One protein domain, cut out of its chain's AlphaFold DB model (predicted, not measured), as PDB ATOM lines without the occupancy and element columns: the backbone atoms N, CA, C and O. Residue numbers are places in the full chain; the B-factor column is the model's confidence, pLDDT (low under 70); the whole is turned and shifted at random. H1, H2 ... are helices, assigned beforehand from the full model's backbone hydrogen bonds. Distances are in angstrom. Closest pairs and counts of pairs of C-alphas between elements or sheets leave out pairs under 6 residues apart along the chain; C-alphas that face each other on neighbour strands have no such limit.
ATOM      1  N   SER A   5      34.787  20.245 -37.761       92.31
ATOM      2  CA  SER A   5      34.381  19.004 -38.440       92.31
ATOM      3  C   SER A   5      35.345  17.851 -38.143       92.31
ATOM      4  O   SER A   5      34.925  16.778 -37.723       92.31
ATOM      5  N   ILE A   6      36.651  18.099 -38.255       92.56
ATOM      6  CA  ILE A   6      37.699  17.109 -37.980       92.56
ATOM      7  C   ILE A   6      37.749  16.747 -36.492       92.56
ATOM      8  O   ILE A   6      37.923  15.579 -36.149       92.56
ATOM      9  N   MET A   7      37.569  17.721 -35.596       94.00
ATOM     10  CA  MET A   7      37.469  17.444 -34.157       94.00
ATOM     11  C   MET A   7      36.254  16.569 -33.821       94.00
ATOM     12  O   MET A   7      36.369  15.663 -32.999       94.00
ATOM     13  N   TRP A   8      35.110  16.813 -34.468       94.25
ATOM     14  CA  TRP A   8      33.892  16.018 -34.288       94.25
ATOM     15  C   TRP A   8      34.107  14.549 -34.674       94.25
ATOM     16  O   TRP A   8      33.658  13.671 -33.936       94.25
ATOM     17  N   CYS A   9      34.826  14.292 -35.775       93.50
ATOM     18  CA  CYS A   9      35.183  12.939 -36.210       93.50
ATOM     19  C   CYS A   9      36.116  12.263 -35.196       93.50
ATOM     20  O   CYS A   9      35.782  11.204 -34.674       93.50
ATOM     21  N   LYS A  10      37.226  12.921 -34.825       92.81
ATOM     22  CA  LYS A  10      38.203  12.373 -33.866       92.81
ATOM     23  C   LYS A  10      37.605  12.043 -32.499       92.81
ATOM     24  O   LYS A  10      38.061  11.117 -31.846       92.81
ATOM     25  N   GLY A  11      36.599  12.797 -32.053       93.19
ATOM     26  CA  GLY A  11      35.925  12.542 -30.776       93.19
ATOM     27  C   GLY A  11      35.007  11.315 -30.773       93.19
ATOM     28  O   GLY A  11      34.610  10.871 -29.701       93.19
ATOM     29  N   ARG A  12      34.639  10.786 -31.948       93.25
ATOM     30  CA  ARG A  12      33.747   9.619 -32.099       93.25
ATOM     31  C   ARG A  12      34.433   8.397 -32.691       93.25
ATOM     32  O   ARG A  12      33.876   7.303 -32.670       93.25
ATOM     33  N   GLU A  13      35.627   8.593 -33.218       92.69
ATOM     34  CA  GLU A  13      36.499   7.537 -33.688       92.69
ATOM     35  C   GLU A  13      37.149   6.838 -32.487       92.69
ATOM     36  O   GLU A  13      37.743   7.479 -31.621       92.69
ATOM     37  N   SER A  14      37.045   5.512 -32.427       90.88
ATOM     38  CA  SER A  14      37.774   4.694 -31.458       90.88
ATOM     39  C   SER A  14      38.741   3.788 -32.206       90.88
ATOM     40  O   SER A  14      38.303   2.937 -32.975       90.88
ATOM     41  N   ASN A  15      40.046   3.969 -31.994       88.75
ATOM     42  CA  ASN A  15      41.106   3.185 -32.645       88.75
ATOM     43  C   ASN A  15      41.036   3.170 -34.184       88.75
ATOM     44  O   ASN A  15      41.280   2.137 -34.798       88.75
ATOM     45  N   GLY A  16      40.674   4.284 -34.822       87.19
ATOM     46  CA  GLY A  16      40.556   4.323 -36.285       87.19
ATOM     47  C   GLY A  16      39.173   3.954 -36.829       87.19
ATOM     48  O   GLY A  16      38.947   4.017 -38.034       87.19
ATOM     49  N   VAL A  17      38.250   3.510 -35.963       90.50
ATOM     50  CA  VAL A  17      36.972   2.920 -36.375       90.50
ATOM     51  C   VAL A  17      35.803   3.618 -35.683       90.50
ATOM     52  O   VAL A  17      35.804   3.834 -34.468       90.50
ATOM     53  N   PHE A  18      34.777   3.947 -36.465       93.25
ATOM     54  CA  PHE A  18      33.479   4.381 -35.956       93.25
ATOM     55  C   PHE A  18      32.637   3.151 -35.618       93.25
ATOM     56  O   PHE A  18      32.460   2.275 -36.460       93.25
ATOM     57  N   LYS A  19      32.128   3.082 -34.385       91.25
ATOM     58  CA  LYS A  19      31.279   1.966 -33.930       91.25
ATOM     59  C   LYS A  19      29.879   1.984 -34.542       91.25
ATOM     60  O   LYS A  19      29.234   0.948 -34.606       91.25
ATOM     61  N   ASP A  20      29.420   3.167 -34.924       94.50
ATOM     62  CA  ASP A  20      28.073   3.433 -35.409       94.50
ATOM     63  C   ASP A  20      28.147   3.809 -36.898       94.50
ATOM     64  O   ASP A  20      28.940   4.677 -37.288       94.50
ATOM     65  N   GLU A  21      27.356   3.120 -37.725       95.19
ATOM     66  CA  GLU A  21      27.311   3.329 -39.174       95.19
ATOM     67  C   GLU A  21      26.759   4.707 -39.548       95.19
ATOM     68  O   GLU A  21      27.282   5.340 -40.467       95.19
ATOM     69  N   ASP A  22      25.787   5.232 -38.801       94.56
ATOM     70  CA  ASP A  22      25.233   6.565 -39.041       94.56
ATOM     71  C   ASP A  22      26.278   7.636 -38.721       94.56
ATOM     72  O   ASP A  22      26.471   8.602 -39.467       94.56
ATOM     73  N   VAL A  23      27.023   7.446 -37.630       93.94
ATOM     74  CA  VAL A  23      28.139   8.332 -37.270       93.94
ATOM     75  C   VAL A  23      29.221   8.302 -38.343       93.94
ATOM     76  O   VAL A  23      29.747   9.361 -38.697       93.94
ATOM     77  N   LYS A  24      29.533   7.119 -38.880       95.88
ATOM     78  CA  LYS A  24      30.485   6.957 -39.982       95.88
ATOM     79  C   LYS A  24      30.013   7.695 -41.235       95.88
ATOM     80  O   LYS A  24      30.763   8.500 -41.780       95.88
ATOM     81  N   LEU A  25      28.752   7.511 -41.629       96.38
ATOM     82  CA  LEU A  25      28.147   8.199 -42.772       96.38
ATOM     83  C   LEU A  25      28.234   9.726 -42.626       96.38
ATOM     84  O   LEU A  25      28.542  10.440 -43.582       96.38
ATOM     85  N   MET A  26      27.978  10.246 -41.424       95.75
ATOM     86  CA  MET A  26      28.086  11.681 -41.154       95.75
ATOM     87  C   MET A  26      29.542  12.161 -41.137       95.75
ATOM     88  O   MET A  26      29.822  13.253 -41.632       95.75
ATOM     89  N   ALA A  27      30.477  11.356 -40.625       95.94
ATOM     90  CA  ALA A  27      31.906  11.655 -40.676       95.94
ATOM     91  C   ALA A  27      32.411  11.755 -42.126       95.94
ATOM     92  O   ALA A  27      33.108  12.714 -42.465       95.94
ATOM     93  N   ASP A  28      31.997  10.829 -42.993       95.81
ATOM     94  CA  ASP A  28      32.357  10.831 -44.412       95.81
ATOM     95  C   ASP A  28      31.823  12.086 -45.118       95.81
ATOM     96  O   ASP A  28      32.586  12.801 -45.779       95.81
ATOM     97  N   LYS A  29      30.549  12.438 -44.887       95.94
ATOM     98  CA  LYS A  29      29.946  13.684 -45.394       95.94
ATOM     99  C   LYS A  29      30.704  14.926 -44.920       95.94
ATOM    100  O   LYS A  29      30.949  15.836 -45.711       95.94
ATOM    101  N   LEU A  30      31.102  14.980 -43.647       95.62
ATOM    102  CA  LEU A  30      31.876  16.102 -43.103       95.62
ATOM    103  C   LEU A  30      33.242  16.237 -43.777       95.62
ATOM    104  O   LEU A  30      33.633  17.345 -44.141       95.62
ATOM    105  N   ILE A  31      33.962  15.127 -43.952       93.69
ATOM    106  CA  ILE A  31      35.281  15.118 -44.595       93.69
ATOM    107  C   ILE A  31      35.165  15.549 -46.059       93.69
ATOM    108  O   ILE A  31      36.005  16.308 -46.550       93.69
ATOM    109  N   GLU A  32      34.133  15.092 -46.765       95.06
ATOM    110  CA  GLU A  32      33.874  15.484 -48.147       95.06
ATOM    111  C   GLU A  32      33.596  16.988 -48.268       95.06
ATOM    112  O   GLU A  32      34.215  17.668 -49.091       95.06
ATOM    113  N   GLN A  33      32.725  17.534 -47.415       94.00
ATOM    114  CA  GLN A  33      32.428  18.968 -47.398       94.00
ATOM    115  C   GLN A  33      33.668  19.793 -47.048       94.00
ATOM    116  O   GLN A  33      33.972  20.763 -47.732       94.00
ATOM    117  N   GLU A  34      34.458  19.371 -46.061       92.75
ATOM    118  CA  GLU A  34      35.713  20.040 -45.705       92.75
ATOM    119  C   GLU A  34      36.691  20.101 -46.895       92.75
ATOM    120  O   GLU A  34      37.331  21.127 -47.134       92.75
ATOM    121  N   LYS A  35      36.783  19.024 -47.690       93.75
ATOM    122  CA  LYS A  35      37.584  19.006 -48.925       93.75
ATOM    123  C   LYS A  35      37.040  19.987 -49.967       93.75
ATOM    124  O   LYS A  35      37.835  20.683 -50.594       93.75
ATOM    125  N   LYS A  36      35.717  20.062 -50.147       92.75
ATOM    126  CA  LYS A  36      35.073  21.003 -51.083       92.75
ATOM    127  C   LYS A  36      35.303  22.462 -50.681       92.75
ATOM    128  O   LYS A  36      35.619  23.277 -51.543       92.75
ATOM    129  N   ILE A  37      35.231  22.767 -49.384       91.12
ATOM    130  CA  ILE A  37      35.517  24.102 -48.837       91.12
ATOM    131  C   ILE A  37      36.983  24.475 -49.079       91.12
ATOM    132  O   ILE A  37      37.263  25.548 -49.604       91.12
ATOM    133  N   LYS A  38      37.930  23.573 -48.783       90.00
ATOM    134  CA  LYS A  38      39.367  23.817 -49.021       90.00
ATOM    135  C   LYS A  38      39.712  24.036 -50.489       90.00
ATOM    136  O   LYS A  38      40.621  24.799 -50.790       90.00
ATOM    137  N   LYS A  39      39.002  23.360 -51.395       92.56
ATOM    138  CA  LYS A  39      39.150  23.542 -52.844       92.56
ATOM    139  C   LYS A  39      38.464  24.809 -53.368       92.56
ATOM    140  O   LYS A  39      38.596  25.094 -54.551       92.56
ATOM    141  N   GLY A  40      37.718  25.537 -52.533       88.81
ATOM    142  CA  GLY A  40      36.937  26.705 -52.953       88.81
ATOM    143  C   GLY A  40      35.750  26.362 -53.858       88.81
ATOM    144  O   GLY A  40      35.252  27.224 -54.568       88.81
ATOM    145  N   GLN A  41      35.302  25.101 -53.866       86.56
ATOM    146  CA  GLN A  41      34.253  24.627 -54.775       86.56
ATOM    147  C   GLN A  41      32.840  24.946 -54.264       86.56
ATOM    148  O   GLN A  41      31.891  25.000 -55.039       86.56
ATOM    149  N   VAL A  42      32.697  25.146 -52.953       84.31
ATOM    150  CA  VAL A  42      31.451  25.577 -52.312       84.31
ATOM    151  C   VAL A  42      31.647  27.017 -51.863       84.31
ATOM    152  O   VAL A  42      32.581  27.300 -51.115       84.31
ATOM    153  N   ASN A  43      30.774  27.918 -52.317       79.06
ATOM    154  CA  ASN A  43      30.761  29.299 -51.853       79.06
ATOM    155  C   ASN A  43      30.086  29.334 -50.477       79.06
ATOM    156  O   ASN A  43      28.868  29.191 -50.367       79.06
ATOM    157  N   VAL A  44      30.896  29.410 -49.425       84.00
ATOM    158  CA  VAL A  44      30.432  29.360 -48.038       84.00
ATOM    159  C   VAL A  44      30.401  30.780 -47.491       84.00
ATOM    160  O   VAL A  44      31.410  31.481 -47.559       84.00
ATOM    161  N   GLU A  45      29.270  31.210 -46.927       83.50
ATOM    162  CA  GLU A  45      29.213  32.501 -46.234       83.50
ATOM    163  C   GLU A  45      30.251  32.562 -45.096       83.50
ATOM    164  O   GLU A  45      30.473  31.549 -44.414       83.50
ATOM    165  N   PRO A  46      30.859  33.734 -44.835       80.56
ATOM    166  CA  PRO A  46      31.773  33.914 -43.713       80.56
ATOM    167  C   PRO A  46      31.125  33.463 -42.396       80.56
ATOM    168  O   PRO A  46      30.103  33.995 -41.973       80.56
ATOM    169  N   GLY A  47      31.722  32.464 -41.743       80.94
ATOM    170  CA  GLY A  47      31.216  31.887 -40.490       80.94
ATOM    171  C   GLY A  47      30.423  30.585 -40.643       80.94
ATOM    172  O   GLY A  47      30.207  29.896 -39.646       80.94
ATOM    173  N   THR A  48      30.066  30.184 -41.864       86.50
ATOM    174  CA  THR A  48      29.486  28.861 -42.136       86.50
ATOM    175  C   THR A  48      30.610  27.836 -42.340       86.50
ATOM    176  O   THR A  48      31.600  28.091 -43.020       86.50
ATOM    177  N   ASN A  49      30.497  26.667 -41.708       89.88
ATOM    178  CA  ASN A  49      31.504  25.600 -41.766       89.88
ATOM    179  C   ASN A  49      30.893  24.274 -42.249       89.88
ATOM    180  O   ASN A  49      29.673  24.138 -42.331       89.88
ATOM    181  N   ALA A  50      31.734  23.266 -42.513       92.44
ATOM    182  CA  ALA A  50      31.281  21.942 -42.957       92.44
ATOM    183  C   ALA A  50      30.241  21.310 -42.011       92.44
ATOM    184  O   ALA A  50      29.292  20.680 -42.465       92.44
ATOM    185  N   MET A  51      30.368  21.527 -40.697       92.81
ATOM    186  CA  MET A  51      29.375  21.062 -39.724       92.81
ATOM    187  C   MET A  51      28.000  21.693 -39.933       92.81
ATOM    188  O   MET A  51      26.996  20.996 -39.848       92.81
ATOM    189  N   THR A  52      27.960  22.989 -40.224       92.00
ATOM    190  CA  THR A  52      26.717  23.729 -40.464       92.00
ATOM    191  C   THR A  52      26.047  23.270 -41.756       92.00
ATOM    192  O   THR A  52      24.825  23.224 -41.833       92.00
ATOM    193  N   LEU A  53      26.834  22.880 -42.763       92.00
ATOM    194  CA  LEU A  53      26.302  22.332 -44.011       92.00
ATOM    195  C   LEU A  53      25.703  20.931 -43.823       92.00
ATOM    196  O   LEU A  53      24.677  20.626 -44.418       92.00
ATOM    197  N   VAL A  54      26.329  20.084 -42.999       92.62
ATOM    198  CA  VAL A  54      25.892  18.689 -42.803       92.62
ATOM    199  C   VAL A  54      24.761  18.567 -41.781       92.62
ATOM    200  O   VAL A  54      23.790  17.859 -42.029       92.62
ATOM    201  N   PHE A  55      24.869  19.239 -40.633       91.00
ATOM    202  CA  PHE A  55      23.877  19.160 -39.550       91.00
ATOM    203  C   PHE A  55      22.855  20.304 -39.577       91.00
ATOM    204  O   PHE A  55      21.913  20.310 -38.785       91.00
ATOM    205  N   GLY A  56      23.037  21.281 -40.465       90.88
ATOM    206  CA  GLY A  56      22.266  22.517 -40.472       90.88
ATOM    207  C   GLY A  56      22.784  23.546 -39.464       90.88
ATOM    208  O   GLY A  56      23.770  23.348 -38.749       90.88
ATOM    209  N   LYS A  57      22.089  24.685 -39.405       88.31
ATOM    210  CA  LYS A  57      22.378  25.756 -38.445       88.31
ATOM    211  C   LYS A  57      22.240  25.227 -37.023       88.31
ATOM    212  O   LYS A  57      21.146  24.843 -36.607       88.31
ATOM    213  N   GLU A  58      23.347  25.257 -36.287       81.94
ATOM    214  CA  GLU A  58      23.388  24.851 -34.888       81.94
ATOM    215  C   GLU A  58      22.344  25.650 -34.103       81.94
ATOM    216  O   GLU A  58      22.360  26.885 -34.059       81.94
ATOM    217  N   LYS A  59      21.374  24.944 -33.527       80.25
ATOM    218  CA  LYS A  59      20.419  25.557 -32.614       80.25
ATOM    219  C   LYS A  59      21.187  25.781 -31.321       80.25
ATOM    220  O   LYS A  59      21.645  24.816 -30.718       80.25
ATOM    221  N   GLY A  60      21.372  27.042 -30.938       69.81
ATOM    222  CA  GLY A  60      22.042  27.439 -29.700       69.81
ATOM    223  C   GLY A  60      21.252  26.996 -28.470       69.81
ATOM    224  O   GLY A  60      20.638  27.811 -27.794       69.81
ATOM    225  N   GLY A  61      21.226  25.694 -28.208       63.91
ATOM    226  CA  GLY A  61      20.828  25.133 -26.934       63.91
ATOM    227  C   GLY A  61      22.042  25.168 -26.023       63.91
ATOM    228  O   GLY A  61      23.092  24.621 -26.356       63.91
TER     229      GLY A  61
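This is residues 5 to 61 of the 306 residues of an uncharacterized protein of Lactuca saligna (UniProt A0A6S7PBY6). One long helix, H2, forms the backbone of this small flat domain, and two short helices, H1 and H3, pack on it, the three centres making a triangle. At each end of H2 a link folds back, one from H1 and one to H3, and the last residues, 56 to 61, run off from H3 as a tail. The printed part has 57 residues with three named helices, in the order H1, H2, H3, and no named strand; the class is all helix. It is only just compact, close to loose, with a radius of gyration of the C-alphas of 12.1 A, and the C-alphas span 34 by 31 by 16 A.

Start at Ser 5, whose C-alpha stands at (34.381, 19.004, -38.440); from there H1 runs through residues 5 to 10, 8.9 A from first to last C-alpha. In the link that follows, look at residues 13 to 14 and 17 to 18, which pair antiparallel in a stretch too short to be named. Next find C-alpha 21 at (27.311, 3.329, -39.174), where H2 begins; it takes residues 21 to 38 and is 25.7 A long, ending at C-alpha 38 at (39.367, 23.817, -49.021). Go on to Ala 50, where H3 begins; it takes residues 50 to 55, 8.6 A long, and ends at C-alpha 55 at (23.877, 19.160, -39.550).

Begin at H1, which touches H2; their closest C-alphas are those of Cys 9 and Ala 27, 5.7 A apart. H2 touches H1 with residues 27 to 34 alone. The two form a helical hairpin, running opposite ways at a steep tilt of 42 degrees. H2 also touches H3, and here the closest C-alphas are those of Gln 33 and Ala 50, 5.5 A apart. These two form a second helical hairpin, opposite ways at a shallow tilt of 34.7 degrees, only just short of steep. H1 and H3 are close but not clearly touching: the closest C-alphas, of Ser 5 and Met 51, are 5.6 A apart, and the lines are about perpendicular at 77 degrees. Look along the backbones of H1, H2 and H3: in each, every O i to N i+4 pair is within hydrogen-bond range.

The two C-alphas farthest apart are those of Asn 15 and Glu 45, 34.4 A, while those of Ser 5 and Gly 61, the first and last printed, are 18.8 A apart. The printed part has no cut. The link from H1 to H2, 10 residues, is short, and the link from H2 to H3, 11 residues, is long. In the B-factor column the mean pLDDT of the printed part is 90.1, and the model's confidence is low, under 70, at residues 60 to 61.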